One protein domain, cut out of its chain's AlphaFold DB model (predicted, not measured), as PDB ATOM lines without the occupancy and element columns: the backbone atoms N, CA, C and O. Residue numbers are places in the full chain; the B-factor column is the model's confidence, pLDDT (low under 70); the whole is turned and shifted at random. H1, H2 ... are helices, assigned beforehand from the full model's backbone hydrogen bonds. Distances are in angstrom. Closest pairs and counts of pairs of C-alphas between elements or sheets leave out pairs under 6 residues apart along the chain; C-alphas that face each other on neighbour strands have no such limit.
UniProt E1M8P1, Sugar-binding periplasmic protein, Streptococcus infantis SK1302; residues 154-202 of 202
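AT A GLANCE: This is residues 154 to 202 of the 202 residues of the protein "Sugar-binding periplasmic protein" of Streptococcus infantis SK1302 (UniProt E1M8P1). The domain is an open arch of helices: H1 and H3 are its two legs, and the short H2 sits at the top where the chain turns from one leg to the other, with the space between the legs left empty. The first residues, 154 to 158, run beside H1 before the chain turns back into it, and residues 196 to 202 form a tail that leads away from the foot of H3. The printed part has 49 residues with three named helices, in the order H1, H2, H3, and no named strand; its class is all helix. The whole is loose, with a radius of gyration of the C-alphas of 12.9 A, and elongated, spanning 39 by 25 by 15 A.

IN THESE COORDINATES: The printed part begins at Ser 154, with its C-alpha at (149.437, 221.498, 109.782), and residues 154 to 163 come before the first named helix. H1 is residues 164 to 176, 13 residues and 17.4 A from first to last C-alpha, beginning at C-alpha 164 at (165.280, 222.335, 116.268). H2 is residues 178 to 182, 6.2 A from first to last C-alpha. H3 is residues 185 to 195, 15.1 A long in the same measure, ending at C-alpha 195 at (168.320, 227.785, 95.648). Residues 196 to 202 follow it.

HOW THE PARTS SIT: H1, the longest helix, touches H2 only at the corner by their link, with residues 173 to 175 of H1 alone. The closest C-alphas of the two are those of Leu 174 and Ile 180, 6.5 A apart. H2 and H3 are close but not clearly touching, with 1 pair of C-alphas within 8 A, those of Ile 180 and Ile 188 at 7.2 A. Their centres are 13.1 A apart. H1 and H3 are apart, and H3 touches no helix. In H1, H2 and H3 every O i to N i+4 pair of the backbone is within hydrogen-bond range.

THE WHOLE: The two C-alphas farthest apart are those of Ala 159 and Ile 202, at 39.4 A, while the first and last printed C-alphas are 34.2 A apart. Residues 159 to 166, of which 164 to 166 belong to H1, stand free, and so do residues 191 to 197, of which 191 to 195 belong to H3. The links from H1 to H2 and from H2 to H3 are both tight. The printed part has no cut and ends at residue 202, the chain's last residue. The mean pLDDT of the printed part is 73.5; residues 183 to 202 are under 70, and the mean over H3 is 49.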
ATOM      1  N   SER A 154     148.557 221.033 108.715       88.94
ATOM      2  CA  SER A 154     149.437 221.498 109.782       88.94
ATOM      3  C   SER A 154     150.864 221.039 109.516       88.94
ATOM      4  O   SER A 154     151.089 219.897 109.119       88.94
ATOM      5  N   PHE A 155     151.826 221.915 109.789       89.69
ATOM      6  CA  PHE A 155     153.235 221.546 109.858       89.69
ATOM      7  C   PHE A 155     153.566 221.063 111.270       89.69
ATOM      8  O   PHE A 155     153.088 221.626 112.256       89.69
ATOM      9  N   ALA A 156     154.379 220.013 111.370       92.38
ATOM     10  CA  ALA A 156     154.826 219.464 112.641       92.38
ATOM     11  C   ALA A 156     156.338 219.234 112.612       92.38
ATOM     12  O   ALA A 156     156.879 218.698 111.644       92.38
ATOM     13  N   MET A 157     157.009 219.609 113.700       94.25
ATOM     14  CA  MET A 157     158.432 219.359 113.901       94.25
ATOM     15  C   MET A 157     158.632 218.085 114.722       94.25
ATOM     16  O   MET A 157     157.969 217.868 115.736       94.25
ATOM     17  N   SER A 158     159.583 217.244 114.311       95.31
ATOM     18  CA  SER A 158     159.985 216.075 115.097       95.31
ATOM     19  C   SER A 158     160.570 216.503 116.442       95.31
ATOM     20  O   SER A 158     161.541 217.255 116.478       95.31
ATOM     21  N   ALA A 159     160.068 215.937 117.542       94.75
ATOM     22  CA  ALA A 159     160.611 216.175 118.882       94.75
ATOM     23  C   ALA A 159     162.073 215.709 119.052       94.75
ATOM     24  O   ALA A 159     162.734 216.084 120.013       94.75
ATOM     25  N   ARG A 160     162.584 214.882 118.128       96.56
ATOM     26  CA  ARG A 160     163.952 214.339 118.154       96.56
ATOM     27  C   ARG A 160     164.915 215.055 117.206       96.56
ATOM     28  O   ARG A 160     166.020 214.564 116.999       96.56
ATOM     29  N   THR A 161     164.499 216.143 116.554       95.06
ATOM     30  CA  THR A 161     165.377 216.818 115.591       95.06
ATOM     31  C   THR A 161     166.613 217.396 116.296       95.06
ATOM     32  O   THR A 161     166.463 218.132 117.273       95.06
ATOM     33  N   PRO A 162     167.838 217.118 115.811       94.44
ATOM     34  CA  PRO A 162     169.041 217.768 116.328       94.44
ATOM     35  C   PRO A 162     169.155 219.230 115.856       94.44
ATOM     36  O   PRO A 162     169.992 219.976 116.354       94.44
ATOM     37  N   HIS A 163     168.307 219.654 114.912       96.50
ATOM     38  CA  HIS A 163     168.312 220.987 114.304       96.50
ATOM     39  C   HIS A 163     167.010 221.746 114.597       96.50
ATOM     40  O   HIS A 163     166.389 222.300 113.693       96.50
ATOM     41  N   SER A 164     166.569 221.753 115.857       95.88
ATOM     42  CA  SER A 164     165.280 222.335 116.268       95.88
ATOM     43  C   SER A 164     165.131 223.805 115.888       95.88
ATOM     44  O   SER A 164     164.084 224.197 115.385       95.88
ATOM     45  N   LYS A 165     166.192 224.599 116.051       96.31
ATOM     46  CA  LYS A 165     166.184 226.019 115.688       96.31
ATOM     47  C   LYS A 165     165.960 226.241 114.186       96.31
ATOM     48  O   LYS A 165     165.050 226.971 113.820       96.31
ATOM     49  N   LEU A 166     166.726 225.562 113.327       95.94
ATOM     50  CA  LEU A 166     166.590 225.689 111.867       95.94
ATOM     51  C   LEU A 166     165.247 225.142 111.365       95.94
ATOM     52  O   LEU A 166     164.632 225.720 110.477       95.94
ATOM     53  N   ALA A 167     164.774 224.033 111.940       95.44
ATOM     54  CA  ALA A 167     163.470 223.474 111.598       95.44
ATOM     55  C   ALA A 167     162.318 224.416 111.996       95.44
ATOM     56  O   ALA A 167     161.354 224.542 111.245       95.44
ATOM     57  N   TRP A 168     162.432 225.101 113.139       95.00
ATOM     58  CA  TRP A 168     161.478 226.125 113.563       95.00
ATOM     59  C   TRP A 168     161.496 227.345 112.638       95.00
ATOM     60  O   TRP A 168     160.442 227.747 112.156       95.00
ATOM     61  N   GLU A 169     162.680 227.871 112.314       94.94
ATOM     62  CA  GLU A 169     162.840 228.980 111.360       94.94
ATOM     63  C   GLU A 169     162.234 228.633 109.990       94.94
ATOM     64  O   GLU A 169     161.520 229.444 109.404       94.94
ATOM     65  N   LEU A 170     162.435 227.400 109.510       93.31
ATOM     66  CA  LEU A 170     161.812 226.919 108.278       93.31
ATOM     67  C   LEU A 170     160.283 226.851 108.387       93.31
ATOM     68  O   LEU A 170     159.595 227.221 107.441       93.31
ATOM     69  N   MET A 171     159.734 226.377 109.509       93.06
ATOM     70  CA  MET A 171     158.283 226.362 109.710       93.06
ATOM     71  C   MET A 171     157.708 227.777 109.677       93.06
ATOM     72  O   MET A 171     156.752 227.997 108.942       93.06
ATOM     73  N   GLN A 172     158.316 228.732 110.388       92.62
ATOM     74  CA  GLN A 172     157.885 230.133 110.369       92.62
ATOM     75  C   GLN A 172     157.944 230.718 108.960       92.62
ATOM     76  O   GLN A 172     156.961 231.286 108.494       92.62
ATOM     77  N   LEU A 173     159.047 230.500 108.240       91.94
ATOM     78  CA  LEU A 173     159.175 230.918 106.847       91.94
ATOM     79  C   LEU A 173     158.041 230.342 105.986       91.94
ATOM     80  O   LEU A 173     157.426 231.052 105.201       91.94
ATOM     81  N   LEU A 174     157.722 229.057 106.148       89.06
ATOM     82  CA  LEU A 174     156.681 228.414 105.354       89.06
ATOM     83  C   LEU A 174     155.264 228.833 105.745       89.06
ATOM     84  O   LEU A 174     154.407 228.788 104.870       89.06
ATOM     85  N   THR A 175     154.986 229.189 107.004       88.94
ATOM     86  CA  THR A 175     153.612 229.425 107.497       88.94
ATOM     87  C   THR A 175     153.266 230.880 107.797       88.94
ATOM     88  O   THR A 175     152.083 231.212 107.808       88.94
ATOM     89  N   GLU A 176     154.252 231.734 108.061       89.00
ATOM     90  CA  GLU A 176     154.058 233.119 108.521       89.00
ATOM     91  C   GLU A 176     154.461 234.152 107.466       89.00
ATOM     92  O   GLU A 176     153.893 235.243 107.452       89.00
ATOM     93  N   ASP A 177     155.396 233.820 106.568       89.88
ATOM     94  CA  ASP A 177     155.838 234.740 105.519       89.88
ATOM     95  C   ASP A 177     154.691 235.023 104.524       89.88
ATOM     96  O   ASP A 177     154.193 234.095 103.869       89.88
ATOM     97  N   PRO A 178     154.243 236.287 104.390       85.25
ATOM     98  CA  PRO A 178     153.116 236.623 103.532       85.25
ATOM     99  C   PRO A 178     153.371 236.339 102.050       85.25
ATOM    100  O   PRO A 178     152.445 235.923 101.357       85.25
ATOM    101  N   GLU A 179     154.589 236.540 101.547       84.38
ATOM    102  CA  GLU A 179     154.906 236.318 100.131       84.38
ATOM    103  C   GLU A 179     154.864 234.826  99.800       84.38
ATOM    104  O   GLU A 179     154.252 234.407  98.808       84.38
ATOM    105  N   ILE A 180     155.427 234.003 100.684       82.44
ATOM    106  CA  ILE A 180     155.383 232.546 100.569       82.44
ATOM    107  C   ILE A 180     153.938 232.052 100.703       82.44
ATOM    108  O   ILE A 180     153.481 231.258  99.886       82.44
ATOM    109  N   GLN A 181     153.156 232.565 101.654       80.12
ATOM    110  CA  GLN A 181     151.763 232.141 101.857       80.12
ATOM    111  C   GLN A 181     150.808 232.509 100.709       80.12
ATOM    112  O   GLN A 181     149.776 231.843 100.526       80.12
ATOM    113  N   GLN A 182     151.126 233.548  99.932       76.31
ATOM    114  CA  GLN A 182     150.392 233.912  98.713       76.31
ATOM    115  C   GLN A 182     150.847 233.114  97.484       76.31
ATOM    116  O   GLN A 182     150.161 233.104  96.459       76.31
ATOM    117  N   THR A 183     151.969 232.407  97.586       69.75
ATOM    118  CA  THR A 183     152.550 231.626  96.500       69.75
ATOM    119  C   THR A 183     152.119 230.156  96.615       69.75
ATOM    120  O   THR A 183     152.164 229.570  97.698       69.75
ATOM    121  N   PRO A 184     151.680 229.496  95.526       63.25
ATOM    122  CA  PRO A 184     151.400 228.063  95.567       63.25
ATOM    123  C   PRO A 184     152.629 227.263  96.038       63.25
ATOM    124  O   PRO A 184     153.729 227.432  95.523       63.25
ATOM    125  N   LEU A 185     152.458 226.318  96.969       57.03
ATOM    126  CA  LEU A 185     153.556 225.462  97.470       57.03
ATOM    127  C   LEU A 185     154.360 224.770  96.348       57.03
ATOM    128  O   LEU A 185     155.559 224.530  96.483       57.03
ATOM    129  N   CYS A 186     153.719 224.484  95.211       50.06
ATOM    130  CA  CYS A 186     154.378 223.905  94.043       50.06
ATOM    131  C   CYS A 186     155.420 224.852  93.412       50.06
ATOM    132  O   CYS A 186     156.506 224.388  93.056       50.06
ATOM    133  N   SER A 187     155.149 226.162  93.320       53.19
ATOM    134  CA  SER A 187     156.143 227.136  92.839       53.19
ATOM    135  C   SER A 187     157.274 227.322  93.846       53.19
ATOM    136  O   SER A 187     158.433 227.271  93.448       53.19
ATOM    137  N   ILE A 188     156.964 227.330  95.146       54.44
ATOM    138  CA  ILE A 188     157.978 227.364  96.214       54.44
ATOM    139  C   ILE A 188     158.954 226.175  96.089       54.44
ATOM    140  O   ILE A 188     160.167 226.347  96.170       54.44
ATOM    141  N   SER A 189     158.461 224.963  95.797       49.59
ATOM    142  CA  SER A 189     159.316 223.773  95.609       49.59
ATOM    143  C   SER A 189     160.265 223.847  94.399       49.59
ATOM    144  O   SER A 189     161.282 223.147  94.358       49.59
ATOM    145  N   ARG A 190     159.922 224.650  93.380       48.00
ATOM    146  CA  ARG A 190     160.809 224.924  92.241       48.00
ATOM    147  C   ARG A 190     161.887 225.912  92.658       48.00
ATOM    148  O   ARG A 190     163.058 225.632  92.426       48.00
ATOM    149  N   ASP A 191     161.512 226.978  93.351       51.59
ATOM    150  CA  ASP A 191     162.450 228.005  93.807       51.59
ATOM    151  C   ASP A 191     163.461 227.445  94.819       51.59
ATOM    152  O   ASP A 191     164.660 227.690  94.695       51.59
ATOM    153  N   PHE A 192     163.033 226.558  95.724       49.00
ATOM    154  CA  PHE A 192     163.948 225.831  96.612       49.00
ATOM    155  C   PHE A 192     164.902 224.891  95.860       49.00
ATOM    156  O   PHE A 192     166.058 224.752  96.262       49.00
ATOM    157  N   ARG A 193     164.473 224.259  94.757       40.53
ATOM    158  CA  ARG A 193     165.366 223.443  93.909       40.53
ATOM    159  C   ARG A 193     166.440 224.290  93.229       40.53
ATOM    160  O   ARG A 193     167.580 223.842  93.127       40.53
ATOM    161  N   TYR A 194     166.095 225.508  92.816       44.44
ATOM    162  CA  TYR A 194     167.055 226.458  92.255       44.44
ATOM    163  C   TYR A 194     167.999 227.030  93.319       44.44
ATOM    164  O   TYR A 194     169.192 227.157  93.054       44.44
ATOM    165  N   ALA A 195     167.507 227.292  94.534       46.22
ATOM    166  CA  ALA A 195     168.320 227.785  95.648       46.22
ATOM    167  C   ALA A 195     169.281 226.724  96.223       46.22
ATOM    168  O   ALA A 195     170.334 227.071  96.749       46.22
ATOM    169  N   THR A 196     168.949 225.431  96.107       44.12
ATOM    170  CA  THR A 196     169.762 224.313  96.634       44.12
ATOM    171  C   THR A 196     170.668 223.646  95.590       44.12
ATOM    172  O   THR A 196     171.310 222.642  95.889       44.12
ATOM    173  N   GLY A 197     170.766 224.196  94.373       39.12
ATOM    174  CA  GLY A 197     171.697 223.713  93.344       39.12
ATOM    175  C   GLY A 197     171.331 222.360  92.719       39.12
ATOM    176  O   GLY A 197     172.208 221.670  92.201       39.12
ATOM    177  N   GLY A 198     170.055 221.962  92.752       42.22
ATOM    178  CA  GLY A 198     169.599 220.733  92.098       42.22
ATOM    179  C   GLY A 198     169.752 220.791  90.567       42.22
ATOM    180  O   GLY A 198     169.653 221.874  89.983       42.22
ATOM    181  N   PRO A 199     169.990 219.649  89.888       39.72
ATOM    182  CA  PRO A 199     170.254 219.624  88.453       39.72
ATOM    183  C   PRO A 199     169.072 220.191  87.656       39.72
ATOM    184  O   PRO A 199     167.924 219.783  87.837       39.72
ATOM    185  N   LYS A 200     169.376 221.129  86.752       38.53
ATOM    186  CA  LYS A 200     168.429 221.662  85.767       38.53
ATOM    187  C   LYS A 200     168.051 220.536  84.800       38.53
ATOM    188  O   LYS A 200     168.889 220.102  84.016       38.53
ATOM    189  N   SER A 201     166.818 220.047  84.867       38.69
ATOM    190  CA  SER A 201     166.265 219.170  83.831       38.69
ATOM    191  C   SER A 201     165.947 219.998  82.582       38.69
ATOM    192  O   SER A 201     165.257 221.014  82.698       38.69
ATOM    193  N   ILE A 202     166.498 219.559  81.447       34.59
ATOM    194  CA  ILE A 202     166.278 220.057  80.077       34.59
ATOM    195  C   ILE A 202     164.825 219.822  79.661       34.59
ATOM    196  O   ILE A 202     164.289 218.751  80.033       34.59
TER     197      ILE A 202